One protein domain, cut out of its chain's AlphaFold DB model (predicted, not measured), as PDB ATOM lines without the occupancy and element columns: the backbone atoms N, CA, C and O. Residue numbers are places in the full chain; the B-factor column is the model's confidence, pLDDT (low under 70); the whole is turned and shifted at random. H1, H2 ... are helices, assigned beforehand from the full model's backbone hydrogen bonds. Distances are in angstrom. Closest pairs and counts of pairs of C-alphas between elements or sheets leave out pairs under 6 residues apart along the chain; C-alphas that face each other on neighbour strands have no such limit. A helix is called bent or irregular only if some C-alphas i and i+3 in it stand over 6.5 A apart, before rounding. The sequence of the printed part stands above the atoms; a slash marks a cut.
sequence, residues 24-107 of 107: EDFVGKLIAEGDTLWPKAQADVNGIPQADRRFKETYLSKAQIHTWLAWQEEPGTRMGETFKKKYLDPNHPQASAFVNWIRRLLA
ATOM      1  N   GLU A  24     -29.011 -24.596   2.718       89.44
ATOM      2  CA  GLU A  24     -27.795 -25.300   2.325       89.44
ATOM      3  C   GLU A  24     -26.662 -25.131   3.348       89.44
ATOM      4  O   GLU A  24     -25.984 -26.105   3.664       89.44
ATOM      5  N   ASP A  25     -26.520 -23.944   3.950       86.69
ATOM      6  CA  ASP A  25     -25.539 -23.705   5.018       86.69
ATOM      7  C   ASP A  25     -25.885 -24.483   6.292       86.69
ATOM      8  O   ASP A  25     -24.999 -24.948   7.005       86.69
ATOM      9  N   PHE A  26     -27.179 -24.638   6.590       86.69
ATOM     10  CA  PHE A  26     -27.635 -25.479   7.696       86.69
ATOM     11  C   PHE A  26     -27.314 -26.947   7.436       86.69
ATOM     12  O   PHE A  26     -26.723 -27.598   8.289       86.69
ATOM     13  N   VAL A  27     -27.669 -27.465   6.258       87.56
ATOM     14  CA  VAL A  27     -27.458 -28.881   5.936       87.56
ATOM     15  C   VAL A  27     -25.969 -29.214   5.851       87.56
ATOM     16  O   VAL A  27     -25.573 -30.266   6.341       87.56
ATOM     17  N   GLY A  28     -25.131 -28.306   5.340       88.69
ATOM     18  CA  GLY A  28     -23.676 -28.480   5.334       88.69
ATOM     19  C   GLY A  28     -23.076 -28.669   6.734       88.69
ATOM     20  O   GLY A  28     -22.133 -29.437   6.890       88.69
ATOM     21  N   LYS A  29     -23.656 -28.048   7.773       87.50
ATOM     22  CA  LYS A  29     -23.245 -28.247   9.179       87.50
ATOM     23  C   LYS A  29     -23.679 -29.592   9.759       87.50
ATOM     24  O   LYS A  29     -23.199 -29.977  10.815       87.50
ATOM     25  N   LEU A  30     -24.623 -30.272   9.113       89.19
ATOM     26  CA  LEU A  30     -25.075 -31.599   9.526       89.19
ATOM     27  C   LEU A  30     -24.276 -32.713   8.849       89.19
ATOM     28  O   LEU A  30     -24.512 -33.877   9.148       89.19
ATOM     29  N   ILE A  31     -23.365 -32.397   7.930       90.00
ATOM     30  CA  ILE A  31     -22.447 -33.391   7.374       90.00
ATOM     31  C   ILE A  31     -21.422 -33.749   8.459       90.00
ATOM     32  O   ILE A  31     -20.933 -32.872   9.170       90.00
ATOM     33  N   ALA A  32     -21.124 -35.040   8.616       86.56
ATOM     34  CA  ALA A  32     -20.214 -35.515   9.655       86.56
ATOM     35  C   ALA A  32     -18.800 -34.926   9.487       86.56
ATOM     36  O   ALA A  32     -18.287 -34.853   8.373       86.56
ATOM     37  N   GLU A  33     -18.128 -34.587  10.593       81.88
ATOM     38  CA  GLU A  33     -16.775 -33.991  10.572       81.88
ATOM     39  C   GLU A  33     -15.719 -34.875   9.878       81.88
ATOM     40  O   GLU A  33     -14.711 -34.370   9.391       81.88
ATOM     41  N   GLY A  34     -15.949 -36.190   9.809       86.12
ATOM     42  CA  GLY A  34     -15.079 -37.148   9.120       86.12
ATOM     43  C   GLY A  34     -15.395 -37.371   7.637       86.12
ATOM     44  O   GLY A  34     -14.751 -38.215   7.015       86.12
ATOM     45  N   ASP A  35     -16.386 -36.679   7.067       92.38
ATOM     46  CA  ASP A  35     -16.733 -36.821   5.652       92.38
ATOM     47  C   ASP A  35     -15.598 -36.282   4.769       92.38
ATOM     48  O   ASP A  35     -15.193 -35.123   4.862       92.38
ATOM     49  N   THR A  36     -15.060 -37.137   3.900       94.88
ATOM     50  CA  THR A  36     -13.934 -36.791   3.023       94.88
ATOM     51  C   THR A  36     -14.378 -36.133   1.715       94.88
ATOM     52  O   THR A  36     -13.585 -35.447   1.066       94.88
ATOM     53  N   LEU A  37     -15.639 -36.315   1.320       95.50
ATOM     54  CA  LEU A  37     -16.202 -35.798   0.075       95.50
ATOM     55  C   LEU A  37     -16.667 -34.351   0.221       95.50
ATOM     56  O   LEU A  37     -16.612 -33.593  -0.743       95.50
ATOM     57  N   TRP A  38     -17.104 -33.945   1.408       95.44
ATOM     58  CA  TRP A  38     -17.548 -32.589   1.687       95.44
ATOM     59  C   TRP A  38     -16.452 -31.538   1.472       95.44
ATOM     60  O   TRP A  38     -16.641 -30.675   0.608       95.44
ATOM     61  N   PRO A  39     -15.270 -31.628   2.118       96.19
ATOM     62  CA  PRO A  39     -14.180 -30.695   1.848       96.19
ATOM     63  C   PRO A  39     -13.710 -30.758   0.387       96.19
ATOM     64  O   PRO A  39     -13.340 -29.731  -0.184       96.19
ATOM     65  N   LYS A  40     -13.782 -31.932  -0.260       97.69
ATOM     66  CA  LYS A  40     -13.468 -32.075  -1.688       97.69
ATOM     67  C   LYS A  40     -14.463 -31.323  -2.577       97.69
ATOM     68  O   LYS A  40     -14.039 -30.643  -3.505       97.69
ATOM     69  N   ALA A  41     -15.761 -31.397  -2.283       97.06
ATOM     70  CA  ALA A  41     -16.808 -30.712  -3.040       97.06
ATOM     71  C   ALA A  41     -16.667 -29.198  -2.906       97.06
ATOM     72  O   ALA A  41     -16.781 -28.465  -3.887       97.06
ATOM     73  N   GLN A  42     -16.353 -28.730  -1.696       97.06
ATOM     74  CA  GLN A  42     -16.052 -27.326  -1.450       97.06
ATOM     75  C   GLN A  42     -14.829 -26.870  -2.248       97.06
ATOM     76  O   GLN A  42     -14.899 -25.844  -2.923       97.06
ATOM     77  N   ALA A  43     -13.736 -27.636  -2.215       98.06
ATOM     78  CA  ALA A  43     -12.524 -27.323  -2.963       98.06
ATOM     79  C   ALA A  43     -12.773 -27.271  -4.479       98.06
ATOM     80  O   ALA A  43     -12.358 -26.311  -5.125       98.06
ATOM     81  N   ASP A  44     -13.498 -28.246  -5.030       98.06
ATOM     82  CA  ASP A  44     -13.785 -28.308  -6.466       98.06
ATOM     83  C   ASP A  44     -14.657 -27.144  -6.925       98.06
ATOM     84  O   ASP A  44     -14.337 -26.493  -7.916       98.06
ATOM     85  N   VAL A  45     -15.721 -26.827  -6.183       97.94
ATOM     86  CA  VAL A  45     -16.592 -25.689  -6.504       97.94
ATOM     87  C   VAL A  45     -15.846 -24.362  -6.362       97.94
ATOM     88  O   VAL A  45     -15.986 -23.482  -7.213       97.94
ATOM     89  N   ASN A  46     -15.025 -24.212  -5.320       97.38
ATOM     90  CA  ASN A  46     -14.236 -22.999  -5.104       97.38
ATOM     91  C   ASN A  46     -13.148 -22.824  -6.172       97.38
ATOM     92  O   ASN A  46     -12.852 -21.689  -6.544       97.38
ATOM     93  N   GLY A  47     -12.598 -23.928  -6.684       97.81
ATOM     94  CA  GLY A  47     -11.579 -23.950  -7.730       97.81
ATOM     95  C   GLY A  47     -12.080 -23.542  -9.118       97.81
ATOM     96  O   GLY A  47     -11.258 -23.245  -9.981       97.81
ATOM     97  N   ILE A  48     -13.400 -23.481  -9.344       97.81
ATOM     98  CA  ILE A  48     -13.965 -23.000 -10.612       97.81
ATOM     99  C   ILE A  48     -13.660 -21.498 -10.751       97.81
ATOM    100  O   ILE A  48     -14.125 -20.715  -9.904       97.81
ATOM    101  N   PRO A  49     -12.948 -21.072 -11.817       97.19
ATOM    102  CA  PRO A  49     -12.695 -19.660 -12.080       97.19
ATOM    103  C   PRO A  49     -14.000 -18.871 -12.119       97.19
ATOM    104  O   PRO A  49     -14.991 -19.323 -12.687       97.19
ATOM    105  N   GLN A  50     -14.013 -17.664 -11.550       94.25
ATOM    106  CA  GLN A  50     -15.242 -16.867 -11.454       94.25
ATOM    107  C   GLN A  50     -15.894 -16.604 -12.824       94.25
ATOM    108  O   GLN A  50     -17.118 -16.577 -12.912       94.25
ATOM    109  N   ALA A  51     -15.090 -16.472 -13.886       96.62
ATOM    110  CA  ALA A  51     -15.567 -16.307 -15.261       96.62
ATOM    111  C   ALA A  51     -16.318 -17.539 -15.806       96.62
ATOM    112  O   ALA A  51     -17.198 -17.393 -16.650       96.62
ATOM    113  N   ASP A  52     -16.008 -18.731 -15.293       97.19
ATOM    114  CA  ASP A  52     -16.605 -20.000 -15.723       97.19
ATOM    115  C   ASP A  52     -17.776 -20.431 -14.826       97.19
ATOM    116  O   ASP A  52     -18.541 -21.341 -15.172       97.19
ATOM    117  N   ARG A  53     -17.959 -19.779 -13.668       97.12
ATOM    118  CA  ARG A  53     -19.075 -20.060 -12.759       97.12
ATOM    119  C   ARG A  53     -20.398 -19.690 -13.427       97.12
ATOM    120  O   ARG A  53     -20.688 -18.534 -13.711       97.12
ATOM    121  N   ARG A  54     -21.266 -20.690 -13.591       97.12
ATOM    122  CA  ARG A  54     -22.648 -20.523 -14.088       97.12
ATOM    123  C   ARG A  54     -23.665 -20.249 -12.975       97.12
ATOM    124  O   ARG A  54     -24.871 -20.313 -13.200       97.12
ATOM    125  N   PHE A  55     -23.187 -19.971 -11.765       95.75
ATOM    126  CA  PHE A  55     -23.993 -19.671 -10.586       95.75
ATOM    127  C   PHE A  55     -23.516 -18.366  -9.940       95.75
ATOM    128  O   PHE A  55     -22.365 -17.963 -10.090       95.75
ATOM    129  N   LYS A  56     -24.424 -17.689  -9.230       94.44
ATOM    130  CA  LYS A  56     -24.125 -16.447  -8.502       94.44
ATOM    131  C   LYS A  56     -23.326 -16.754  -7.239       94.44
ATOM    132  O   LYS A  56     -23.523 -17.807  -6.647       94.44
ATOM    133  N   GLU A  57     -22.549 -15.791  -6.755       91.44
ATOM    134  CA  GLU A  57     -21.802 -15.944  -5.496       91.44
ATOM    135  C   GLU A  57     -22.715 -16.279  -4.305       91.44
ATOM    136  O   GLU A  57     -22.404 -17.138  -3.488       91.44
ATOM    137  N   THR A  58     -23.924 -15.711  -4.270       90.62
ATOM    138  CA  THR A  58     -24.950 -16.034  -3.260       90.62
ATOM    139  C   THR A  58     -25.423 -17.491  -3.293       90.62
ATOM    140  O   THR A  58     -26.132 -17.920  -2.389       90.62
ATOM    141  N   TYR A  59     -25.103 -18.244  -4.347       93.69
ATOM    142  CA  TYR A  59     -25.425 -19.664  -4.506       93.69
ATOM    143  C   TYR A  59     -24.202 -20.563  -4.293       93.69
ATOM    144  O   TYR A  59     -24.263 -21.740  -4.640       93.69
ATOM    145  N   LEU A  60     -23.108 -20.049  -3.722       93.44
ATOM    146  CA  LEU A  60     -21.902 -20.838  -3.487       93.44
ATOM    147  C   LEU A  60     -22.181 -22.072  -2.618       93.44
ATOM    148  O   LEU A  60     -21.893 -23.189  -3.042       93.44
ATOM    149  N   SER A  61     -22.821 -21.901  -1.457       92.50
ATOM    150  CA  SER A  61     -23.185 -23.024  -0.580       92.50
ATOM    151  C   SER A  61     -24.127 -24.015  -1.266       92.50
ATOM    152  O   SER A  61     -24.002 -25.229  -1.094       92.50
ATOM    153  N   LYS A  62     -25.001 -23.516  -2.149       93.19
ATOM    154  CA  LYS A  62     -25.862 -24.343  -2.998       93.19
ATOM    155  C   LYS A  62     -25.065 -25.175  -4.001       93.19
ATOM    156  O   LYS A  62     -25.325 -26.366  -4.140       93.19
ATOM    157  N   ALA A  63     -24.083 -24.589  -4.674       95.62
ATOM    158  CA  ALA A  63     -23.223 -25.318  -5.599       95.62
ATOM    159  C   ALA A  63     -22.400 -26.395  -4.870       95.62
ATOM    160  O   ALA A  63     -22.327 -27.531  -5.342       95.62
ATOM    161  N   GLN A  64     -21.857 -26.073  -3.692       95.56
ATOM    162  CA  GLN A  64     -21.085 -27.004  -2.864       95.56
ATOM    163  C   GLN A  64     -21.931 -28.206  -2.439       95.56
ATOM    164  O   GLN A  64     -21.561 -29.349  -2.710       95.56
ATOM    165  N   ILE A  65     -23.100 -27.966  -1.837       94.00
ATOM    166  CA  ILE A  65     -23.923 -29.060  -1.317       94.00
ATOM    167  C   ILE A  65     -24.494 -29.938  -2.422       94.00
ATOM    168  O   ILE A  65     -24.519 -31.154  -2.279       94.00
ATOM    169  N   HIS A  66     -24.904 -29.359  -3.552       94.38
ATOM    170  CA  HIS A  66     -25.419 -30.152  -4.665       94.38
ATOM    171  C   HIS A  66     -24.321 -30.948  -5.378       94.38
ATOM    172  O   HIS A  66     -24.604 -32.037  -5.873       94.38
ATOM    173  N   THR A  67     -23.078 -30.460  -5.379       95.94
ATOM    174  CA  THR A  67     -21.917 -31.239  -5.837       95.94
ATOM    175  C   THR A  67     -21.662 -32.425  -4.911       95.94
ATOM    176  O   THR A  67     -21.573 -33.554  -5.380       95.94
ATOM    177  N   TRP A  68     -21.651 -32.203  -3.594       95.44
ATOM    178  CA  TRP A  68     -21.517 -33.284  -2.614       95.44
ATOM    179  C   TRP A  68     -22.660 -34.308  -2.711       95.44
ATOM    180  O   TRP A  68     -22.410 -35.510  -2.682       95.44
ATOM    181  N   LEU A  69     -23.906 -33.855  -2.915       93.75
ATOM    182  CA  LEU A  69     -25.071 -34.723  -3.138       93.75
ATOM    183  C   LEU A  69     -24.956 -35.565  -4.413       93.75
ATOM    184  O   LEU A  69     -25.485 -36.673  -4.467       93.75
ATOM    185  N   ALA A  70     -24.286 -35.051  -5.446       95.12
ATOM    186  CA  ALA A  70     -24.039 -35.793  -6.678       95.12
ATOM    187  C   ALA A  70     -23.019 -36.930  -6.495       95.12
ATOM    188  O   ALA A  70     -22.958 -37.815  -7.344       95.12
ATOM    189  N   TRP A  71     -22.243 -36.923  -5.407       94.31
ATOM    190  CA  TRP A  71     -21.251 -37.956  -5.090       94.31
ATOM    191  C   TRP A  71     -21.713 -38.962  -4.033       94.31
ATOM    192  O   TRP A  71     -20.942 -39.838  -3.650       94.31
ATOM    193  N   GLN A  72     -22.954 -38.849  -3.556       91.75
ATOM    194  CA  GLN A  72     -23.533 -39.835  -2.644       91.75
ATOM    195  C   GLN A  72     -23.907 -41.124  -3.384       91.75
ATOM    196  O   GLN A  72     -23.968 -41.143  -4.613       91.75
ATOM    197  N   GLU A  73     -24.215 -42.184  -2.629       90.25
ATOM    198  CA  GLU A  73     -24.592 -43.508  -3.160       90.25
ATOM    199  C   GLU A  73     -25.703 -43.431  -4.221       90.25
ATOM    200  O   GLU A  73     -25.646 -44.111  -5.242       90.25
ATOM    201  N   GLU A  74     -26.672 -42.538  -4.017       89.38
ATOM    202  CA  GLU A  74     -27.676 -42.181  -5.018       89.38
ATOM    203  C   GLU A  74     -27.500 -40.718  -5.462       89.38
ATOM    204  O   GLU A  74     -28.033 -39.802  -4.807       89.38
ATOM    205  N   PRO A  75     -26.785 -40.475  -6.576       89.00
ATOM    206  CA  PRO A  75     -26.599 -39.142  -7.130       89.00
ATOM    207  C   PRO A  75     -27.928 -38.435  -7.396       89.00
ATOM    208  O   PRO A  75     -28.880 -39.016  -7.914       89.00
ATOM    209  N   GLY A  76     -27.995 -37.149  -7.054       79.50
ATOM    210  CA  GLY A  76     -29.204 -36.345  -7.253       79.50
ATOM    211  C   GLY A  76     -30.285 -36.549  -6.187       79.50
ATOM    212  O   GLY A  76     -31.382 -36.006  -6.335       79.50
ATOM    213  N   THR A  77     -29.979 -37.272  -5.098       86.06
ATOM    214  CA  THR A  77     -30.831 -37.330  -3.900       86.06
ATOM    215  C   THR A  77     -31.250 -35.920  -3.490       86.06
ATOM    216  O   THR A  77     -30.421 -35.015  -3.347       86.06
ATOM    217  N   ARG A  78     -32.556 -35.716  -3.282       85.50
ATOM    218  CA  ARG A  78     -33.063 -34.414  -2.847       85.50
ATOM    219  C   ARG A  78     -32.586 -34.139  -1.428       85.50
ATOM    220  O   ARG A  78     -32.600 -35.019  -0.575       85.50
ATOM    221  N   MET A  79     -32.261 -32.886  -1.133       83.44
ATOM    222  CA  MET A  79     -31.761 -32.479   0.185       83.44
ATOM    223  C   MET A  79     -32.700 -32.848   1.349       83.44
ATOM    224  O   MET A  79     -32.232 -33.130   2.438       83.44
ATOM    225  N   GLY A  80     -34.020 -32.900   1.137       78.06
ATOM    226  CA  GLY A  80     -34.970 -33.352   2.167       78.06
ATOM    227  C   GLY A  80     -34.974 -34.870   2.417       78.06
ATOM    228  O   GLY A  80     -35.530 -35.330   3.409       78.06
ATOM    229  N   GLU A  81     -34.372 -35.657   1.526       82.38
ATOM    230  CA  GLU A  81     -34.300 -37.122   1.608       82.38
ATOM    231  C   GLU A  81     -32.992 -37.607   2.244       82.38
ATOM    232  O   GLU A  81     -32.929 -38.741   2.714       82.38
ATOM    233  N   THR A  82     -31.974 -36.748   2.336       81.06
ATOM    234  CA  THR A  82     -30.659 -37.062   2.929       81.06
ATOM    235  C   THR A  82     -30.772 -37.545   4.375       81.06
ATOM    236  O   THR A  82     -30.083 -38.486   4.764       81.06
ATOM    237  N   PHE A  83     -31.713 -36.984   5.144       74.88
ATOM    238  CA  PHE A  83     -32.030 -37.417   6.508       74.88
ATOM    239  C   PHE A  83     -32.489 -38.880   6.576       74.88
ATOM    240  O   PHE A  83     -32.187 -39.575   7.542       74.88
ATOM    241  N   LYS A  84     -33.201 -39.372   5.552       77.94
ATOM    242  CA  LYS A  84     -33.646 -40.776   5.484       77.94
ATOM    243  C   LYS A  84     -32.505 -41.712   5.089       77.94
ATOM    244  O   LYS A  84     -32.488 -42.859   5.523       77.94
ATOM    245  N   LYS A  85     -31.560 -41.213   4.289       79.69
ATOM    246  CA  LYS A  85     -30.425 -41.977   3.751       79.69
ATOM    247  C   LYS A  85     -29.182 -41.967   4.641       79.69
ATOM    248  O   LYS A  85     -28.162 -42.517   4.257       79.69
ATOM    249  N   LYS A  86     -29.269 -41.382   5.842       78.62
ATOM    250  CA  LYS A  86     -28.171 -41.313   6.826       78.62
ATOM    251  C   LYS A  86     -26.897 -40.632   6.297       78.62
ATOM    252  O   LYS A  86     -25.814 -40.896   6.806       78.62
ATOM    253  N   TYR A  87     -27.024 -39.737   5.316       82.62
ATOM    254  CA  TYR A  87     -25.889 -38.945   4.817       82.62
ATOM    255  C   TYR A  87     -25.518 -37.782   5.753       82.62
ATOM    256  O   TYR A  87     -24.470 -37.167   5.599       82.62
ATOM    257  N   LEU A  88     -26.394 -37.449   6.702       85.44
ATOM    258  CA  LEU A  88     -26.205 -36.383   7.683       85.44
ATOM    259  C   LEU A  88     -26.107 -36.993   9.081       85.44
ATOM    260  O   LEU A  88     -26.768 -37.997   9.349       85.44
ATOM    261  N   ASP A  89     -25.356 -36.353   9.972       84.81
ATOM    262  CA  ASP A  89     -25.314 -36.675  11.394       84.81
ATOM    263  C   ASP A  89     -26.571 -36.131  12.105       84.81
ATOM    264  O   ASP A  89     -26.704 -34.920  12.325       84.81
ATOM    265  N   PRO A  90     -27.517 -37.005  12.505       74.19
ATOM    266  CA  PRO A  90     -28.722 -36.577  13.204       74.19
ATOM    267  C   PRO A  90     -28.442 -36.132  14.647       74.19
ATOM    268  O   PRO A  90     -29.301 -35.488  15.253       74.19
ATOM    269  N   ASN A  91     -27.275 -36.468  15.208       80.94
ATOM    270  CA  ASN A  91     -26.909 -36.128  16.584       80.94
ATOM    271  C   ASN A  91     -26.314 -34.726  16.701       80.94
ATOM    272  O   ASN A  91     -26.118 -34.236  17.816       80.94
ATOM    273  N   HIS A  92     -26.073 -34.050  15.574       84.12
ATOM    274  CA  HIS A  92     -25.552 -32.698  15.592       84.12
ATOM    275  C   HIS A  92     -26.494 -31.765  16.392       84.12
ATOM    276  O   HIS A  92     -27.718 -31.776  16.177       84.12
ATOM    277  N   PRO A  93     -25.974 -30.911  17.300       84.38
ATOM    278  CA  PRO A  93     -26.804 -30.075  18.173       84.38
ATOM    279  C   PRO A  93     -27.819 -29.198  17.426       84.38
ATOM    280  O   PRO A  93     -28.919 -28.950  17.923       84.38
ATOM    281  N   GLN A  94     -27.487 -28.760  16.208       82.88
ATOM    282  CA  GLN A  94     -28.397 -27.959  15.385       82.88
ATOM    283  C   GLN A  94     -29.574 -28.764  14.823       82.88
ATOM    284  O   GLN A  94     -30.688 -28.237  14.771       82.88
ATOM    285  N   ALA A  95     -29.373 -30.040  14.472       84.12
ATOM    286  CA  ALA A  95     -30.474 -30.922  14.083       84.12
ATOM    287  C   ALA A  95     -31.438 -31.107  15.263       84.12
ATOM    288  O   ALA A  95     -32.651 -30.948  15.117       84.12
ATOM    289  N   SER A  96     -30.888 -31.323  16.461       86.12
ATOM    290  CA  SER A  96     -31.673 -31.427  17.695       86.12
ATOM    291  C   SER A  96     -32.456 -30.146  18.001       86.12
ATOM    292  O   SER A  96     -33.635 -30.214  18.352       86.12
ATOM    293  N   ALA A  97     -31.851 -28.966  17.835       86.31
ATOM    294  CA  ALA A  97     -32.526 -27.685  18.053       86.31
ATOM    295  C   ALA A  97     -33.733 -27.491  17.116       86.31
ATOM    296  O   ALA A  97     -34.815 -27.112  17.579       86.31
ATOM    297  N   PHE A  98     -33.564 -27.806  15.829       86.00
ATOM    298  CA  PHE A  98     -34.627 -27.732  14.828       86.00
ATOM    299  C   PHE A  98     -35.758 -28.732  15.110       86.00
ATOM    300  O   PHE A  98     -36.928 -28.349  15.173       86.00
ATOM    301  N   VAL A  99     -35.423 -30.000  15.376       86.56
ATOM    302  CA  VAL A  99     -36.408 -31.043  15.711       86.56
ATOM    303  C   VAL A  99     -37.186 -30.681  16.974       86.56
ATOM    304  O   VAL A  99     -38.410 -30.817  17.011       86.56
ATOM    305  N   ASN A 100     -36.510 -30.170  18.005       88.38
ATOM    306  CA  ASN A 100     -37.165 -29.732  19.234       88.38
ATOM    307  C   ASN A 100     -38.112 -28.551  18.994       88.38
ATOM    308  O   ASN A 100     -39.168 -28.484  19.622       88.38
ATOM    309  N   TRP A 101     -37.776 -27.632  18.085       89.50
ATOM    310  CA  TRP A 101     -38.689 -26.561  17.690       89.50
ATOM    311  C   TRP A 101     -39.940 -27.100  16.986       89.50
ATOM    312  O   TRP A 101     -41.044 -26.736  17.390       89.50
ATOM    313  N   ILE A 102     -39.790 -28.026  16.028       88.50
ATOM    314  CA  ILE A 102     -40.935 -28.673  15.360       88.50
ATOM    315  C   ILE A 102     -41.819 -29.391  16.381       88.50
ATOM    316  O   ILE A 102     -43.035 -29.213  16.373       88.50
ATOM    317  N   ARG A 103     -41.220 -30.172  17.287       89.44
ATOM    318  CA  ARG A 103     -41.964 -30.893  18.330       89.44
ATOM    319  C   ARG A 103     -42.776 -29.944  19.200       89.44
ATOM    320  O   ARG A 103     -43.927 -30.240  19.465       89.44
ATOM    321  N   ARG A 104     -42.228 -28.792  19.600       87.94
ATOM    322  CA  ARG A 104     -42.985 -27.783  20.368       87.94
ATOM    323  C   ARG A 104     -44.124 -27.151  19.570       87.94
ATOM    324  O   ARG A 104     -45.134 -26.794  20.162       87.94
ATOM    325  N   LEU A 105     -43.948 -26.968  18.262       88.38
ATOM    326  CA  LEU A 105     -44.978 -26.391  17.401       88.38
ATOM    327  C   LEU A 105     -46.153 -27.354  17.176       88.38
ATOM    328  O   LEU A 105     -47.297 -26.908  17.130       88.38
ATOM    329  N   LEU A 106     -45.849 -28.644  17.008       86.19
ATOM    330  CA  LEU A 106     -46.820 -29.693  16.683       86.19
ATOM    331  C   LEU A 106     -47.384 -30.436  17.904       86.19
ATOM    332  O   LEU A 106     -48.340 -31.191  17.738       86.19
ATOM    333  N   ALA A 107     -46.777 -30.266  19.085       79.38
ATOM    334  CA  ALA A 107     -47.304 -30.759  20.360       79.38
ATOM    335  C   ALA A 107     -48.640 -30.107  20.721       79.38
ATOM    336  O   ALA A 107     -48.968 -29.053  20.131       79.38
TER     337      ALA A 107
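AT A GLANCE: This is residues 24 to 107 of the 107 residues of an uncharacterized protein of Thermotogaceae bacterium (UniProt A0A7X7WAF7). A hairpin of two helices, H2 and H3, makes one part of the domain, with the short helix H1 packed on H3; a long stretch without a named element then leads to H4, which reaches away as an arm whose end, residues 100 to 107, sticks out. Residues 47 to 52, at the turn of the hairpin, stick out as well. The printed part has 84 residues with four named helices, H1, H2, H3 and H4 in that order, and no named strand; its class is all helix. It is only just loose, close to compact, with a radius of gyration of the C-alphas of 14.4 A, and it is elongated, spanning 50 by 26 by 21 A.

HOW THE PARTS SIT: H1, residues 24 to 28, touches H3, residues 57 to 70, which meets it with residues 61 to 65 alone; the closest C-alphas, those of Glu 24 and Lys 62, are 5.7 A apart. H1 and H2, residues 37 to 47, are only just apart, their closest C-alphas 8.2 A from each other. H2 touches H3, the closest C-alphas being those of Gln 42 and Gln 64 at 5.2 A. The two form a helical hairpin and run opposite ways at a steep tilt of 42 degrees. H4, residues 93 to 106, touches no helix: it is apart from H2 and H3, and only just apart from H1, with a closest C-alpha distance of 8.1 A. Each O i to N i+4 pair is within hydrogen-bond range in H1, H2 and H4; in H3 8 of 10 are.

IN THESE COORDINATES: H1 begins at C-alpha 24, at (-27.795, -25.300, 2.325), and measures 6.0 A from first to last C-alpha. H2 measures 14.9 A from C-alpha 37 to C-alpha 47. H3 measures 20.0 A, from C-alpha 57 at (-21.802, -15.944, -5.496) to C-alpha 70; it is irregular, with C-alphas 58 and 61 lying 7.7 A apart. H4 measures 20.1 A and ends at C-alpha 106, at (-46.820, -29.693, 16.683).

THE WHOLE: The C-alphas of Ala 51 and Ala 107, the two farthest apart, are 49.8 A from each other. Without the stretches that stand free, residues 47 to 52 and 100 to 107, the body has 70 residues and spans 35 by 25 by 21 A. The links from H1 to H2 and from H2 to H3 are short; the link from H3 to H4, residues 71 to 92, is long. The printed part has no cut and ends at the chain's last residue, 107. The mean pLDDT of the printed part is 89.6, and no printed residue is under 70.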